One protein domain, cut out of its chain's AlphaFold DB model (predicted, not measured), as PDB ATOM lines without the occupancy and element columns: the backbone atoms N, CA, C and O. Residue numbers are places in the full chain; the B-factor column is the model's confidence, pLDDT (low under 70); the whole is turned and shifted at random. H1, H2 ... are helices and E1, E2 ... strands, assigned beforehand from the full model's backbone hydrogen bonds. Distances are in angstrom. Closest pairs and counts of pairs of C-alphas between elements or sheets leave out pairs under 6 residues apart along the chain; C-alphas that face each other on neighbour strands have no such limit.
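Overview. This is residues 6 to 105 of the 114 residues of an uncharacterized protein of Rhodobacteraceae bacterium (UniProt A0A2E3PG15). What shape is this? A strongly twisted three-stranded sheet lies within a body of long loops, with the small hairpin E3 and E4 at one end and helix H2 sticking out as an arm beyond the other. What makes it? The 100 printed residues hold five strands and two helices, E1 E2 H1 E3 E4 E5 H2, mixed in class, with under half of the residues in named elements. The sheet order is E2, E1, E5, antiparallel. How large is it? It is loose, radius of gyration of the C-alphas 15.8 A, spanning 54 by 25 by 24 A.

Arrangement. How is the sheet paired? Inner strand E1, residues 24 to 30, and E2, residues 44 to 50, form a hairpin, with N 27 and O 47 2.8 A apart. E1 is antiparallel to E5, residues 83 to 89, at 156 degrees, with N 28 and O 86 2.9 A apart; C-alphas 29 and 84 face each other at 4.2 A. What of the rest? E3, residues 69 to 71, and E4, residues 78 to 80, form a hairpin, with N 79 and O 70 2.9 A apart; E4 runs on into E5 at 91 degrees. H1, residues 53 to 56, and H2, residues 93 to 104, are not on the sheet. Are the helix backbones in range? Every O i to N i+4 pair of H2 is; H1 is too short for one.

Along the chain. How long are the elements? E1 measures 19.6 A, E2 19.7 A, E5 18.0 A and H2 16.6 A. Where are the anchors? C-alpha 24 is at (23.997, -28.309, 17.050) and C-alpha 104 at (-0.011, -15.578, 16.878).

Size, cuts and confidence. What stands free? Residues 93 to 105 do; the body without them spans 34 by 23 by 23 A. Are there cuts, long links or low confidence? The printed part has no cut, the links E1 to E2 and H1 to E3 are long, and no printed residue is under 70.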
ATOM      1  N   GLY A   6      19.868 -19.791  19.779       91.62
ATOM      2  CA  GLY A   6      19.814 -19.274  21.137       91.62
ATOM      3  C   GLY A   6      20.797 -18.115  21.367       91.62
ATOM      4  O   GLY A   6      21.548 -17.726  20.462       91.62
ATOM      5  N   PRO A   7      20.802 -17.547  22.584       94.31
ATOM      6  CA  PRO A   7      21.774 -16.530  22.960       94.31
ATOM      7  C   PRO A   7      23.201 -17.091  22.935       94.31
ATOM      8  O   PRO A   7      23.418 -18.294  23.085       94.31
ATOM      9  N   TRP A   8      24.176 -16.198  22.771       96.50
ATOM     10  CA  TRP A   8      25.578 -16.536  22.995       96.50
ATOM     11  C   TRP A   8      25.835 -16.811  24.475       96.50
ATOM     12  O   TRP A   8      25.337 -16.097  25.345       96.50
ATOM     13  N   VAL A   9      26.643 -17.833  24.730       97.62
ATOM     14  CA  VAL A   9      27.126 -18.230  26.047       97.62
ATOM     15  C   VAL A   9      28.646 -18.136  26.033       97.62
ATOM     16  O   VAL A   9      29.303 -18.803  25.232       97.62
ATOM     17  N   GLU A  10      29.196 -17.294  26.906       98.38
ATOM     18  CA  GLU A  10      30.642 -17.168  27.100       98.38
ATOM     19  C   GLU A  10      31.198 -18.446  27.735       98.38
ATOM     20  O   GLU A  10      30.650 -18.961  28.712       98.38
ATOM     21  N   HIS A  11      32.283 -18.966  27.170       97.94
ATOM     22  CA  HIS A  11      32.873 -20.224  27.594       97.94
ATOM     23  C   HIS A  11      33.966 -20.002  28.653       97.94
ATOM     24  O   HIS A  11      34.825 -19.116  28.552       97.94
ATOM     25  N   ASP A  12      33.948 -20.823  29.701       97.62
ATOM     26  CA  ASP A  12      34.815 -20.648  30.867       97.62
ATOM     27  C   ASP A  12      36.235 -21.209  30.673       97.62
ATOM     28  O   ASP A  12      37.141 -20.856  31.434       97.62
ATOM     29  N   GLY A  13      36.450 -22.013  29.627       97.75
ATOM     30  CA  GLY A  13      37.742 -22.610  29.303       97.75
ATOM     31  C   GLY A  13      38.073 -23.868  30.107       97.75
ATOM     32  O   GLY A  13      39.255 -24.211  30.178       97.75
ATOM     33  N   LYS A  14      37.095 -24.523  30.751       97.94
ATOM     34  CA  LYS A  14      37.316 -25.673  31.653       97.94
ATOM     35  C   LYS A  14      36.868 -27.025  31.086       97.94
ATOM     36  O   LYS A  14      36.793 -28.000  31.833       97.94
ATOM     37  N   GLY A  15      36.642 -27.108  29.781       98.12
ATOM     38  CA  GLY A  15      36.149 -28.297  29.087       98.12
ATOM     39  C   GLY A  15      34.746 -28.088  28.525       98.12
ATOM     40  O   GLY A  15      34.045 -27.149  28.897       98.12
ATOM     41  N   CYS A  16      34.339 -28.963  27.603       98.00
ATOM     42  CA  CYS A  16      33.025 -28.862  26.983       98.00
ATOM     43  C   CYS A  16      31.932 -29.096  28.040       98.00
ATOM     44  O   CYS A  16      32.005 -30.089  28.774       98.00
ATOM     45  N   PRO A  17      30.909 -28.229  28.148       97.25
ATOM     46  CA  PRO A  17      29.818 -28.473  29.076       97.25
ATOM     47  C   PRO A  17      29.030 -29.728  28.656       97.25
ATOM     48  O   PRO A  17      28.608 -29.809  27.501       97.25
ATOM     49  N   PRO A  18      28.745 -30.679  29.568       95.56
ATOM     50  CA  PRO A  18      28.068 -31.932  29.212       95.56
ATOM     51  C   PRO A  18      26.702 -31.742  28.541       95.56
ATOM     52  O   PRO A  18      26.285 -32.563  27.731       95.56
ATOM     53  N   SER A  19      26.011 -30.640  28.842       94.50
ATOM     54  CA  SER A  19      24.718 -30.298  28.244       94.50
ATOM     55  C   SER A  19      24.785 -29.936  26.758       94.50
ATOM     56  O   SER A  19      23.736 -29.753  26.154       94.50
ATOM     57  N   LEU A  20      25.978 -29.757  26.179       96.12
ATOM     58  CA  LEU A  20      26.123 -29.504  24.745       96.12
ATOM     59  C   LEU A  20      26.122 -30.798  23.930       96.12
ATOM     60  O   LEU A  20      25.881 -30.734  22.731       96.12
ATOM     61  N   ILE A  21      26.393 -31.958  24.535       97.31
ATOM     62  CA  ILE A  21      26.493 -33.219  23.796       97.31
ATOM     63  C   ILE A  21      25.131 -33.563  23.177       97.31
ATOM     64  O   ILE A  21      24.119 -33.650  23.865       97.31
ATOM     65  N   GLY A  22      25.119 -33.768  21.860       95.81
ATOM     66  CA  GLY A  22      23.929 -33.988  21.038       95.81
ATOM     67  C   GLY A  22      23.366 -32.720  20.388       95.81
ATOM     68  O   GLY A  22      22.540 -32.829  19.481       95.81
ATOM     69  N   GLU A  23      23.827 -31.535  20.788       96.50
ATOM     70  CA  GLU A  23      23.338 -30.260  20.263       96.50
ATOM     71  C   GLU A  23      24.073 -29.826  18.990       96.50
ATOM     72  O   GLU A  23      25.258 -30.105  18.788       96.50
ATOM     73  N   VAL A  24      23.371 -29.071  18.139       96.44
ATOM     74  CA  VAL A  24      23.997 -28.309  17.050       96.44
ATOM     75  C   VAL A  24      24.436 -26.962  17.612       96.44
ATOM     76  O   VAL A  24      23.600 -26.164  18.042       96.44
ATOM     77  N   ALA A  25      25.737 -26.692  17.588       97.19
ATOM     78  CA  ALA A  25      26.323 -25.469  18.115       97.19
ATOM     79  C   ALA A  25      27.033 -24.671  17.018       97.19
ATOM     80  O   ALA A  25      27.736 -25.229  16.176       97.19
ATOM     81  N   LEU A  26      26.883 -23.347  17.075       97.62
ATOM     82  CA  LEU A  26      27.796 -22.414  16.429       97.62
ATOM     83  C   LEU A  26      28.826 -21.986  17.473       97.62
ATOM     84  O   LEU A  26      28.463 -21.395  18.491       97.62
ATOM     85  N   ILE A  27      30.090 -22.293  17.217       98.12
ATOM     86  CA  ILE A  27      31.209 -22.056  18.127       98.12
ATOM     87  C   ILE A  27      32.075 -20.945  17.547       98.12
ATOM     88  O   ILE A  27      32.437 -20.990  16.373       98.12
ATOM     89  N   GLU A  28      32.421 -19.970  18.379       98.25
ATOM     90  CA  GLU A  28      33.417 -18.944  18.093       98.25
ATOM     91  C   GLU A  28      34.724 -19.311  18.802       98.25
ATOM     92  O   GLU A  28      34.737 -19.543  20.016       98.25
ATOM     93  N   PHE A  29      35.826 -19.365  18.057       97.12
ATOM     94  CA  PHE A  29      37.135 -19.711  18.607       97.12
ATOM     95  C   PHE A  29      38.260 -18.864  18.019       97.12
ATOM     96  O   PHE A  29      38.171 -18.345  16.904       97.12
ATOM     97  N   LYS A  30      39.331 -18.719  18.799       98.31
ATOM     98  CA  LYS A  30      40.540 -17.982  18.437       98.31
ATOM     99  C   LYS A  30      41.638 -18.937  17.994       98.31
ATOM    100  O   LYS A  30      42.030 -19.818  18.758       98.31
ATOM    101  N   LEU A  31      42.183 -18.720  16.803       98.06
ATOM    102  CA  LEU A  31      43.297 -19.508  16.280       98.06
ATOM    103  C   LEU A  31      44.593 -19.214  17.043       98.06
ATOM    104  O   LEU A  31      44.901 -18.061  17.356       98.06
ATOM    105  N   ALA A  32      45.376 -20.255  17.324       97.75
ATOM    106  CA  ALA A  32      46.668 -20.115  17.995       97.75
ATOM    107  C   ALA A  32      47.855 -19.977  17.029       97.75
ATOM    108  O   ALA A  32      48.895 -19.439  17.399       97.75
ATOM    109  N   ALA A  33      47.698 -20.452  15.797       97.06
ATOM    110  CA  ALA A  33      48.711 -20.424  14.754       97.06
ATOM    111  C   ALA A  33      48.047 -20.168  13.399       97.06
ATOM    112  O   ALA A  33      46.821 -20.187  13.293       97.06
ATOM    113  N   ASN A  34      48.869 -19.946  12.378       96.25
ATOM    114  CA  ASN A  34      48.373 -19.969  11.011       96.25
ATOM    115  C   ASN A  34      48.003 -21.410  10.633       96.25
ATOM    116  O   ASN A  34      48.719 -22.336  11.022       96.25
ATOM    117  N   ASP A  35      46.925 -21.592   9.878       88.62
ATOM    118  CA  ASP A  35      46.481 -22.907   9.405       88.62
ATOM    119  C   ASP A  35      46.529 -23.022   7.870       88.62
ATOM    120  O   ASP A  35      46.855 -22.072   7.155       88.62
ATOM    121  N   GLU A  36      46.270 -24.229   7.362       86.69
ATOM    122  CA  GLU A  36      46.296 -24.536   5.925       86.69
ATOM    123  C   GLU A  36      45.146 -23.875   5.149       86.69
ATOM    124  O   GLU A  36      45.256 -23.689   3.938       86.69
ATOM    125  N   ASP A  37      44.081 -23.476   5.846       87.00
ATOM    126  CA  ASP A  37      42.897 -22.833   5.275       87.00
ATOM    127  C   ASP A  37      43.057 -21.299   5.198       87.00
ATOM    128  O   ASP A  37      42.128 -20.575   4.830       87.00
ATOM    129  N   GLY A  38      44.254 -20.788   5.511       91.69
ATOM    130  CA  GLY A  38      44.587 -19.364   5.470       91.69
ATOM    131  C   GLY A  38      44.199 -18.600   6.736       91.69
ATOM    132  O   GLY A  38      44.259 -17.368   6.746       91.69
ATOM    133  N   GLY A  39      43.819 -19.308   7.799       94.06
ATOM    134  CA  GLY A  39      43.637 -18.749   9.126       94.06
ATOM    135  C   GLY A  39      44.944 -18.174   9.663       94.06
ATOM    136  O   GLY A  39      46.030 -18.693   9.398       94.06
ATOM    137  N   VAL A  40      44.847 -17.074  10.408       96.88
ATOM    138  CA  VAL A  40      45.999 -16.369  10.985       96.88
ATOM    139  C   VAL A  40      45.982 -16.479  12.505       96.88
ATOM    140  O   VAL A  40      44.928 -16.391  13.136       96.88
ATOM    141  N   ALA A  41      47.157 -16.614  13.119       97.31
ATOM    142  CA  ALA A  41      47.294 -16.607  14.571       97.31
ATOM    143  C   ALA A  41      46.587 -15.390  15.201       97.31
ATOM    144  O   ALA A  41      46.821 -14.238  14.834       97.31
ATOM    145  N   GLY A  42      45.716 -15.650  16.174       97.31
ATOM    146  CA  GLY A  42      44.910 -14.646  16.860       97.31
ATOM    147  C   GLY A  42      43.593 -14.276  16.174       97.31
ATOM    148  O   GLY A  42      42.794 -13.574  16.795       97.31
ATOM    149  N   GLN A  43      43.341 -14.754  14.953       97.94
ATOM    150  CA  GLN A  43      42.072 -14.557  14.256       97.94
ATOM    151  C   GLN A  43      40.932 -15.279  14.979       97.94
ATOM    152  O   GLN A  43      41.099 -16.392  15.480       97.94
ATOM    153  N   VAL A  44      39.764 -14.638  15.005       97.75
ATOM    154  CA  VAL A  44      38.514 -15.234  15.478       97.75
ATOM    155  C   VAL A  44      37.759 -15.805  14.286       97.75
ATOM    156  O   VAL A  44      37.543 -15.110  13.290       97.75
ATOM    157  N   VAL A  45      37.370 -17.070  14.392       96.38
ATOM    158  CA  VAL A  45      36.645 -17.813  13.360       96.38
ATOM    159  C   VAL A  45      35.456 -18.551  13.975       96.38
ATOM    160  O   VAL A  45      35.311 -18.628  15.198       96.38
ATOM    161  N   PHE A  46      34.588 -19.078  13.112       96.06
ATOM    162  CA  PHE A  46      33.349 -19.737  13.506       96.06
ATOM    163  C   PHE A  46      33.247 -21.128  12.886       96.06
ATOM    164  O   PHE A  46      33.627 -21.321  11.732       96.06
ATOM    165  N   THR A  47      32.668 -22.076  13.620       94.69
ATOM    166  CA  THR A  47      32.264 -23.375  13.068       94.69
ATOM    167  C   THR A  47      30.871 -23.758  13.553       94.69
ATOM    168  O   THR A  47      30.548 -23.576  14.726       94.69
ATOM    169  N   GLU A  48      30.038 -24.257  12.642       95.75
ATOM    170  CA  GLU A  48      28.762 -24.895  12.965       95.75
ATOM    171  C   GLU A  48      28.960 -26.409  12.932       95.75
ATOM    172  O   GLU A  48      29.406 -26.956  11.923       95.75
ATOM    173  N   THR A  49      28.637 -27.091  14.029       95.31
ATOM    174  CA  THR A  49      28.810 -28.543  14.123       95.31
ATOM    175  C   THR A  49      27.878 -29.170  15.157       95.31
ATOM    176  O   THR A  49      27.312 -28.479  16.005       95.31
ATOM    177  N   ILE A  50      27.719 -30.492  15.088       96.25
ATOM    178  CA  ILE A  50      27.093 -31.280  16.153       96.25
ATOM    179  C   ILE A  50      28.168 -31.592  17.193       96.25
ATOM    180  O   ILE A  50      29.224 -32.134  16.855       96.25
ATOM    181  N   ILE A  51      27.893 -31.298  18.460       97.38
ATOM    182  CA  ILE A  51      28.777 -31.683  19.558       97.38
ATOM    183  C   ILE A  51      28.505 -33.149  19.894       97.38
ATOM    184  O   ILE A  51      27.550 -33.475  20.588       97.38
ATOM    185  N   ASN A  52      29.320 -34.056  19.373       96.50
ATOM    186  CA  ASN A  52      29.340 -35.446  19.829       96.50
ATOM    187  C   ASN A  52      30.423 -35.640  20.909       96.50
ATOM    188  O   ASN A  52      31.175 -34.712  21.204       96.50
ATOM    189  N   GLU A  53      30.517 -36.847  21.470       96.56
ATOM    190  CA  GLU A  53      31.508 -37.194  22.506       96.56
ATOM    191  C   GLU A  53      32.943 -36.831  22.085       96.56
ATOM    192  O   GLU A  53      33.658 -36.151  22.813       96.56
ATOM    193  N   MET A  54      33.338 -37.174  20.853       95.50
ATOM    194  CA  MET A  54      34.664 -36.838  20.319       95.50
ATOM    195  C   MET A  54      34.906 -35.321  20.284       95.50
ATOM    196  O   MET A  54      35.983 -34.859  20.648       95.50
ATOM    197  N   MET A  55      33.916 -34.533  19.849       95.69
ATOM    198  CA  MET A  55      34.027 -33.071  19.795       95.69
ATOM    199  C   MET A  55      34.063 -32.442  21.191       95.69
ATOM    200  O   MET A  55      34.704 -31.408  21.372       95.69
ATOM    201  N   ALA A  56      33.389 -33.046  22.172       97.00
ATOM    202  CA  ALA A  56      33.388 -32.590  23.559       97.00
ATOM    203  C   ALA A  56      34.740 -32.829  24.261       97.00
ATOM    204  O   ALA A  56      35.111 -32.075  25.163       97.00
ATOM    205  N   GLU A  57      35.501 -33.831  23.817       96.56
ATOM    206  CA  GLU A  57      36.834 -34.159  24.338       96.56
ATOM    207  C   GLU A  57      37.969 -33.319  23.731       96.56
ATOM    208  O   GLU A  57      39.108 -33.374  24.208       96.56
ATOM    209  N   LEU A  58      37.683 -32.526  22.694       96.88
ATOM    210  CA  LEU A  58      38.696 -31.721  22.023       96.88
ATOM    211  C   LEU A  58      39.364 -30.712  22.982       96.88
ATOM    212  O   LEU A  58      38.687 -30.046  23.775       96.88
ATOM    213  N   PRO A  59      40.700 -30.553  22.916       98.06
ATOM    214  CA  PRO A  59      41.438 -29.664  23.808       98.06
ATOM    215  C   PRO A  59      41.093 -28.179  23.624       98.06
ATOM    216  O   PRO A  59      41.409 -27.389  24.507       98.06
ATOM    217  N   GLU A  60      40.428 -27.794  22.536       97.50
ATOM    218  CA  GLU A  60      39.964 -26.430  22.262       97.50
ATOM    219  C   GLU A  60      38.983 -25.909  23.323       97.50
ATOM    220  O   GLU A  60      38.884 -24.702  23.554       97.50
ATOM    221  N   TRP A  61      38.294 -26.813  24.026       98.19
ATOM    222  CA  TRP A  61      37.446 -26.469  25.168       98.19
ATOM    223  C   TRP A  61      38.238 -26.164  26.447       98.19
ATOM    224  O   TRP A  61      37.665 -25.854  27.489       98.19
ATOM    225  N   ARG A  62      39.563 -26.268  26.416       98.31
ATOM    226  CA  ARG A  62      40.417 -26.071  27.580       98.31
ATOM    227  C   ARG A  62      41.389 -24.930  27.327       98.31
ATOM    228  O   ARG A  62      42.375 -25.084  26.612       98.31
ATOM    229  N   ARG A  63      41.146 -23.781  27.960       97.62
ATOM    230  CA  ARG A  63      41.939 -22.562  27.725       97.62
ATOM    231  C   ARG A  63      43.406 -22.735  28.121       97.62
ATOM    232  O   ARG A  63      44.286 -22.141  27.507       97.62
ATOM    233  N   ASP A  64      43.690 -23.598  29.097       98.19
ATOM    234  CA  ASP A  64      45.054 -23.976  29.491       98.19
ATOM    235  C   ASP A  64      45.806 -24.792  28.421       98.19
ATOM    236  O   ASP A  64      47.007 -25.027  28.553       98.19
ATOM    237  N   ARG A  65      45.123 -25.210  27.349       98.19
ATOM    238  CA  ARG A  65      45.700 -25.909  26.194       98.19
ATOM    239  C   ARG A  65      45.918 -24.993  24.992       98.19
ATOM    240  O   ARG A  65      46.535 -25.448  24.031       98.19
ATOM    241  N   PHE A  66      45.476 -23.735  25.028       98.19
ATOM    242  CA  PHE A  66      45.629 -22.800  23.912       98.19
ATOM    243  C   PHE A  66      47.092 -22.699  23.441       98.19
ATOM    244  O   PHE A  66      48.002 -22.470  24.238       98.19
ATOM    245  N   GLY A  67      47.318 -22.899  22.141       97.56
ATOM    246  CA  GLY A  67      48.644 -22.876  21.512       97.56
ATOM    247  C   GLY A  67      49.521 -24.104  21.751       97.56
ATOM    248  O   GLY A  67      50.593 -24.196  21.157       97.56
ATOM    249  N   SER A  68      49.077 -25.071  22.557       98.12
ATOM    250  CA  SER A  68      49.703 -26.395  22.576       98.12
ATOM    251  C   SER A  68      49.428 -27.146  21.268       98.12
ATOM    252  O   SER A  68      48.556 -26.758  20.493       98.12
ATOM    253  N   TYR A  69      50.169 -28.223  21.017       97.12
ATOM    254  CA  TYR A  69      49.931 -29.085  19.861       97.12
ATOM    255  C   TYR A  69      49.124 -30.318  20.260       97.12
ATOM    256  O   TYR A  69      49.405 -30.951  21.280       97.12
ATOM    257  N   ALA A  70      48.151 -30.674  19.429       96.81
ATOM    258  CA  ALA A  70      47.348 -31.881  19.568       96.81
ATOM    259  C   ALA A  70      47.221 -32.607  18.224       96.81
ATOM    260  O   ALA A  70      47.559 -32.061  17.174       96.81
ATOM    261  N   ILE A  71      46.756 -33.856  18.272       95.88
ATOM    262  CA  ILE A  71      46.448 -34.662  17.090       95.88
ATOM    263  C   ILE A  71      44.932 -34.665  16.914       95.88
ATOM    264  O   ILE A  71      44.201 -35.035  17.830       95.88
ATOM    265  N   ARG A  72      44.472 -34.251  15.737       91.44
ATOM    266  CA  ARG A  72      43.067 -34.272  15.335       91.44
ATOM    267  C   ARG A  72      42.554 -35.720  15.314       91.44
ATOM    268  O   ARG A  72      43.132 -36.539  14.597       91.44
ATOM    269  N   PRO A  73      41.497 -36.064  16.069       90.81
ATOM    270  CA  PRO A  73      41.017 -37.444  16.153       90.81
ATOM    271  C   PRO A  73      40.356 -37.944  14.858       90.81
ATOM    272  O   PRO A  73      40.317 -39.147  14.620       90.81
ATOM    273  N   ASP A  74      39.866 -37.043  14.006       87.19
ATOM    274  CA  ASP A  74      39.181 -37.357  12.748       87.19
ATOM    275  C   ASP A  74      40.140 -37.716  11.600       87.19
ATOM    276  O   ASP A  74      39.810 -38.554  10.762       87.19
ATOM    277  N   ASN A  75      41.322 -37.094  11.542       91.56
ATOM    278  CA  ASN A  75      42.246 -37.242  10.409       91.56
ATOM    279  C   ASN A  75      43.725 -37.439  10.789       91.56
ATOM    280  O   ASN A  75      44.567 -37.583   9.902       91.56
ATOM    281  N   GLY A  76      44.064 -37.440  12.079       93.81
ATOM    282  CA  GLY A  76      45.423 -37.669  12.573       93.81
ATOM    283  C   GLY A  76      46.403 -36.508  12.365       93.81
ATOM    284  O   GLY A  76      47.594 -36.666  12.633       93.81
ATOM    285  N   ARG A  77      45.951 -35.343  11.889       93.19
ATOM    286  CA  ARG A  77      46.828 -34.187  11.659       93.19
ATOM    287  C   ARG A  77      47.227 -33.521  12.971       93.19
ATOM    288  O   ARG A  77      46.417 -33.377  13.883       93.19
ATOM    289  N   VAL A  78      48.476 -33.069  13.044       95.12
ATOM    290  CA  VAL A  78      48.945 -32.228  14.152       95.12
ATOM    291  C   VAL A  78      48.464 -30.799  13.921       95.12
ATOM    292  O   VAL A  78      48.608 -30.275  12.819       95.12
ATOM    293  N   TYR A  79      47.921 -30.164  14.953       94.75
ATOM    294  CA  TYR A  79      47.431 -28.788  14.890       94.75
ATOM    295  C   TYR A  79      47.736 -28.029  16.183       94.75
ATOM    296  O   TYR A  79      47.944 -28.638  17.236       94.75
ATOM    297  N   ALA A  80      47.776 -26.697  16.098       97.06
ATOM    298  CA  ALA A  80      47.851 -25.827  17.267       97.06
ATOM    299  C   ALA A  80      46.441 -25.618  17.834       97.06
ATOM    300  O   ALA A  80      45.534 -25.193  17.118       97.06
ATOM    301  N   VAL A  81      46.257 -25.913  19.118       97.81
ATOM    302  CA  VAL A  81      44.956 -25.883  19.793       97.81
ATOM    303  C   VAL A  81      44.428 -24.449  19.879       97.81
ATOM    304  O   VAL A  81      45.074 -23.576  20.462       97.81
ATOM    305  N   ALA A  82      43.248 -24.218  19.305       97.62
ATOM    306  CA  ALA A  82      42.506 -22.962  19.396       97.62
ATOM    307  C   ALA A  82      41.837 -22.777  20.775       97.62
ATOM    308  O   ALA A  82      41.750 -23.720  21.551       97.62
ATOM    309  N   ASP A  83      41.362 -21.568  21.084       98.31
ATOM    310  CA  ASP A  83      40.593 -21.285  22.311       98.31
ATOM    311  C   ASP A  83      39.124 -21.053  21.960       98.31
ATOM    312  O   ASP A  83      38.813 -20.099  21.240       98.31
ATOM    313  N   VAL A  84      38.220 -21.904  22.453       98.50
ATOM    314  CA  VAL A  84      36.775 -21.650  22.362       98.50
ATOM    315  C   VAL A  84      36.416 -20.466  23.259       98.50
ATOM    316  O   VAL A  84      36.539 -20.534  24.484       98.50
ATOM    317  N   ILE A  85      35.930 -19.386  22.642       98.44
ATOM    318  CA  ILE A  85      35.563 -18.139  23.325       98.44
ATOM    319  C   ILE A  85      34.121 -18.218  23.817       98.44
ATOM    320  O   ILE A  85      33.838 -17.947  24.982       98.44
ATOM    321  N   ARG A  86      33.203 -18.593  22.923       98.50
ATOM    322  CA  ARG A  86      31.764 -18.638  23.188       98.50
ATOM    323  C   ARG A  86      31.050 -19.523  22.181       98.50
ATOM    324  O   ARG A  86      31.569 -19.813  21.105       98.50
ATOM    325  N   TYR A  87      29.837 -19.928  22.514       98.12
ATOM    326  CA  TYR A  87      29.006 -20.759  21.648       98.12
ATOM    327  C   TYR A  87      27.535 -20.364  21.754       98.12
ATOM    328  O   TYR A  87      27.116 -19.704  22.704       98.12
ATOM    329  N   ARG A  88      26.730 -20.780  20.781       96.94
ATOM    330  CA  ARG A  88      25.268 -20.732  20.869       96.94
ATOM    331  C   ARG A  88      24.663 -21.988  20.268       96.94
ATOM    332  O   ARG A  88      25.184 -22.529  19.295       96.94
ATOM    333  N   ILE A  89      23.558 -22.430  20.851       95.94
ATOM    334  CA  ILE A  89      22.879 -23.674  20.482       95.94
ATOM    335  C   ILE A  89      21.747 -23.357  19.503       95.94
ATOM    336  O   ILE A  89      21.057 -22.342  19.649       95.94
ATOM    337  N   ARG A  90      21.569 -24.191  18.478       94.06
ATOM    338  CA  ARG A  90      20.467 -24.063  17.518       94.06
ATOM    339  C   ARG A  90      19.148 -24.364  18.223       94.06
ATOM    340  O   ARG A  90      19.033 -25.361  18.927       94.06
ATOM    341  N   LYS A  91      18.130 -23.530  18.030       87.81
ATOM    342  CA  LYS A  91      16.802 -23.791  18.585       87.81
ATOM    343  C   LYS A  91      16.209 -25.046  17.932       87.81
ATOM    344  O   LYS A  91      16.205 -25.147  16.700       87.81
ATOM    345  N   PRO A  92      15.646 -25.985  18.711       81.12
ATOM    346  CA  PRO A  92      14.877 -27.085  18.152       81.12
ATOM    347  C   PRO A  92      13.685 -26.547  17.357       81.12
ATOM    348  O   PRO A  92      12.989 -25.645  17.824       81.12
ATOM    349  N   ARG A  93      13.377 -27.147  16.201       76.19
ATOM    350  CA  ARG A  93      12.245 -26.714  15.354       76.19
ATOM    351  C   ARG A  93      10.914 -26.645  16.114       76.19
ATOM    352  O   ARG A  93      10.116 -25.751  15.863       76.19
ATOM    353  N   GLY A  94      10.682 -27.566  17.055       73.00
ATOM    354  CA  GLY A  94       9.478 -27.567  17.894       73.00
ATOM    355  C   GLY A  94       9.355 -26.327  18.784       73.00
ATOM    356  O   GLY A  94       8.251 -25.824  18.970       73.00
ATOM    357  N   LEU A  95      10.475 -25.789  19.276       73.25
ATOM    358  CA  LEU A  95      10.486 -24.556  20.061       73.25
ATOM    359  C   LEU A  95      10.152 -23.346  19.182       73.25
ATOM    360  O   LEU A  95       9.343 -22.521  19.584       73.25
ATOM    361  N   THR A  96      10.705 -23.283  17.969       74.06
ATOM    362  CA  THR A  96      10.373 -22.230  16.996       74.06
ATOM    363  C   THR A  96       8.877 -22.225  16.671       74.06
ATOM    364  O   THR A  96       8.245 -21.179  16.724       74.06
ATOM    365  N   ILE A  97       8.280 -23.401  16.442       75.81
ATOM    366  CA  ILE A  97       6.834 -23.531  16.192       75.81
ATOM    367  C   ILE A  97       6.012 -23.031  17.390       75.81
ATOM    368  O   ILE A  97       5.019 -22.332  17.202       75.81
ATOM    369  N   LEU A  98       6.399 -23.374  18.622       77.12
ATOM    370  CA  LEU A  98       5.699 -22.908  19.824       77.12
ATOM    371  C   LEU A  98       5.825 -21.391  20.019       77.12
ATOM    372  O   LEU A  98       4.839 -20.750  20.379       77.12
ATOM    373  N   GLU A  99       7.005 -20.815  19.766       80.19
ATOM    374  CA  GLU A  99       7.221 -19.362  19.790       80.19
ATOM    375  C   GLU A  99       6.336 -18.657  18.745       80.19
ATOM    376  O   GLU A  99       5.700 -17.650  19.063       80.19
ATOM    377  N   ASP A 100       6.232 -19.215  17.537       79.56
ATOM    378  CA  ASP A 100       5.376 -18.692  16.468       79.56
ATOM    379  C   ASP A 100       3.887 -18.769  16.833       79.56
ATOM    380  O   ASP A 100       3.154 -17.794  16.656       79.56
ATOM    381  N   ILE A 101       3.436 -19.896  17.405       79.88
ATOM    382  CA  ILE A 101       2.061 -20.048  17.901       79.88
ATOM    383  C   ILE A 101       1.781 -19.012  18.989       79.88
ATOM    384  O   ILE A 101       0.781 -18.303  18.902       79.88
ATOM    385  N   ALA A 102       2.662 -18.887  19.987       79.81
ATOM    386  CA  ALA A 102       2.486 -17.956  21.098       79.81
ATOM    387  C   ALA A 102       2.393 -16.496  20.624       79.81
ATOM    388  O   ALA A 102       1.558 -15.746  21.125       79.81
ATOM    389  N   ARG A 103       3.188 -16.101  19.621       80.12
ATOM    390  CA  ARG A 103       3.112 -14.767  18.994       80.12
ATOM    391  C   ARG A 103       1.823 -14.548  18.191       80.12
ATOM    392  O   ARG A 103       1.406 -13.405  18.023       80.12
ATOM    393  N   GLY A 104       1.217 -15.617  17.674       72.38
ATOM    394  CA  GLY A 104      -0.011 -15.578  16.878       72.38
ATOM    395  C   GLY A 104      -1.312 -15.537  17.688       72.38
ATOM    396  O   GLY A 104      -2.367 -15.253  17.114       72.38
ATOM    397  N   VAL A 105      -1.272 -15.795  19.000       70.62
ATOM    398  CA  VAL A 105      -2.461 -15.709  19.863       70.62
ATOM    399  C   VAL A 105      -2.835 -14.238  20.066       70.62
ATOM    400  O   VAL A 105      -2.149 -13.498  20.764       70.62
TER     401      VAL A 105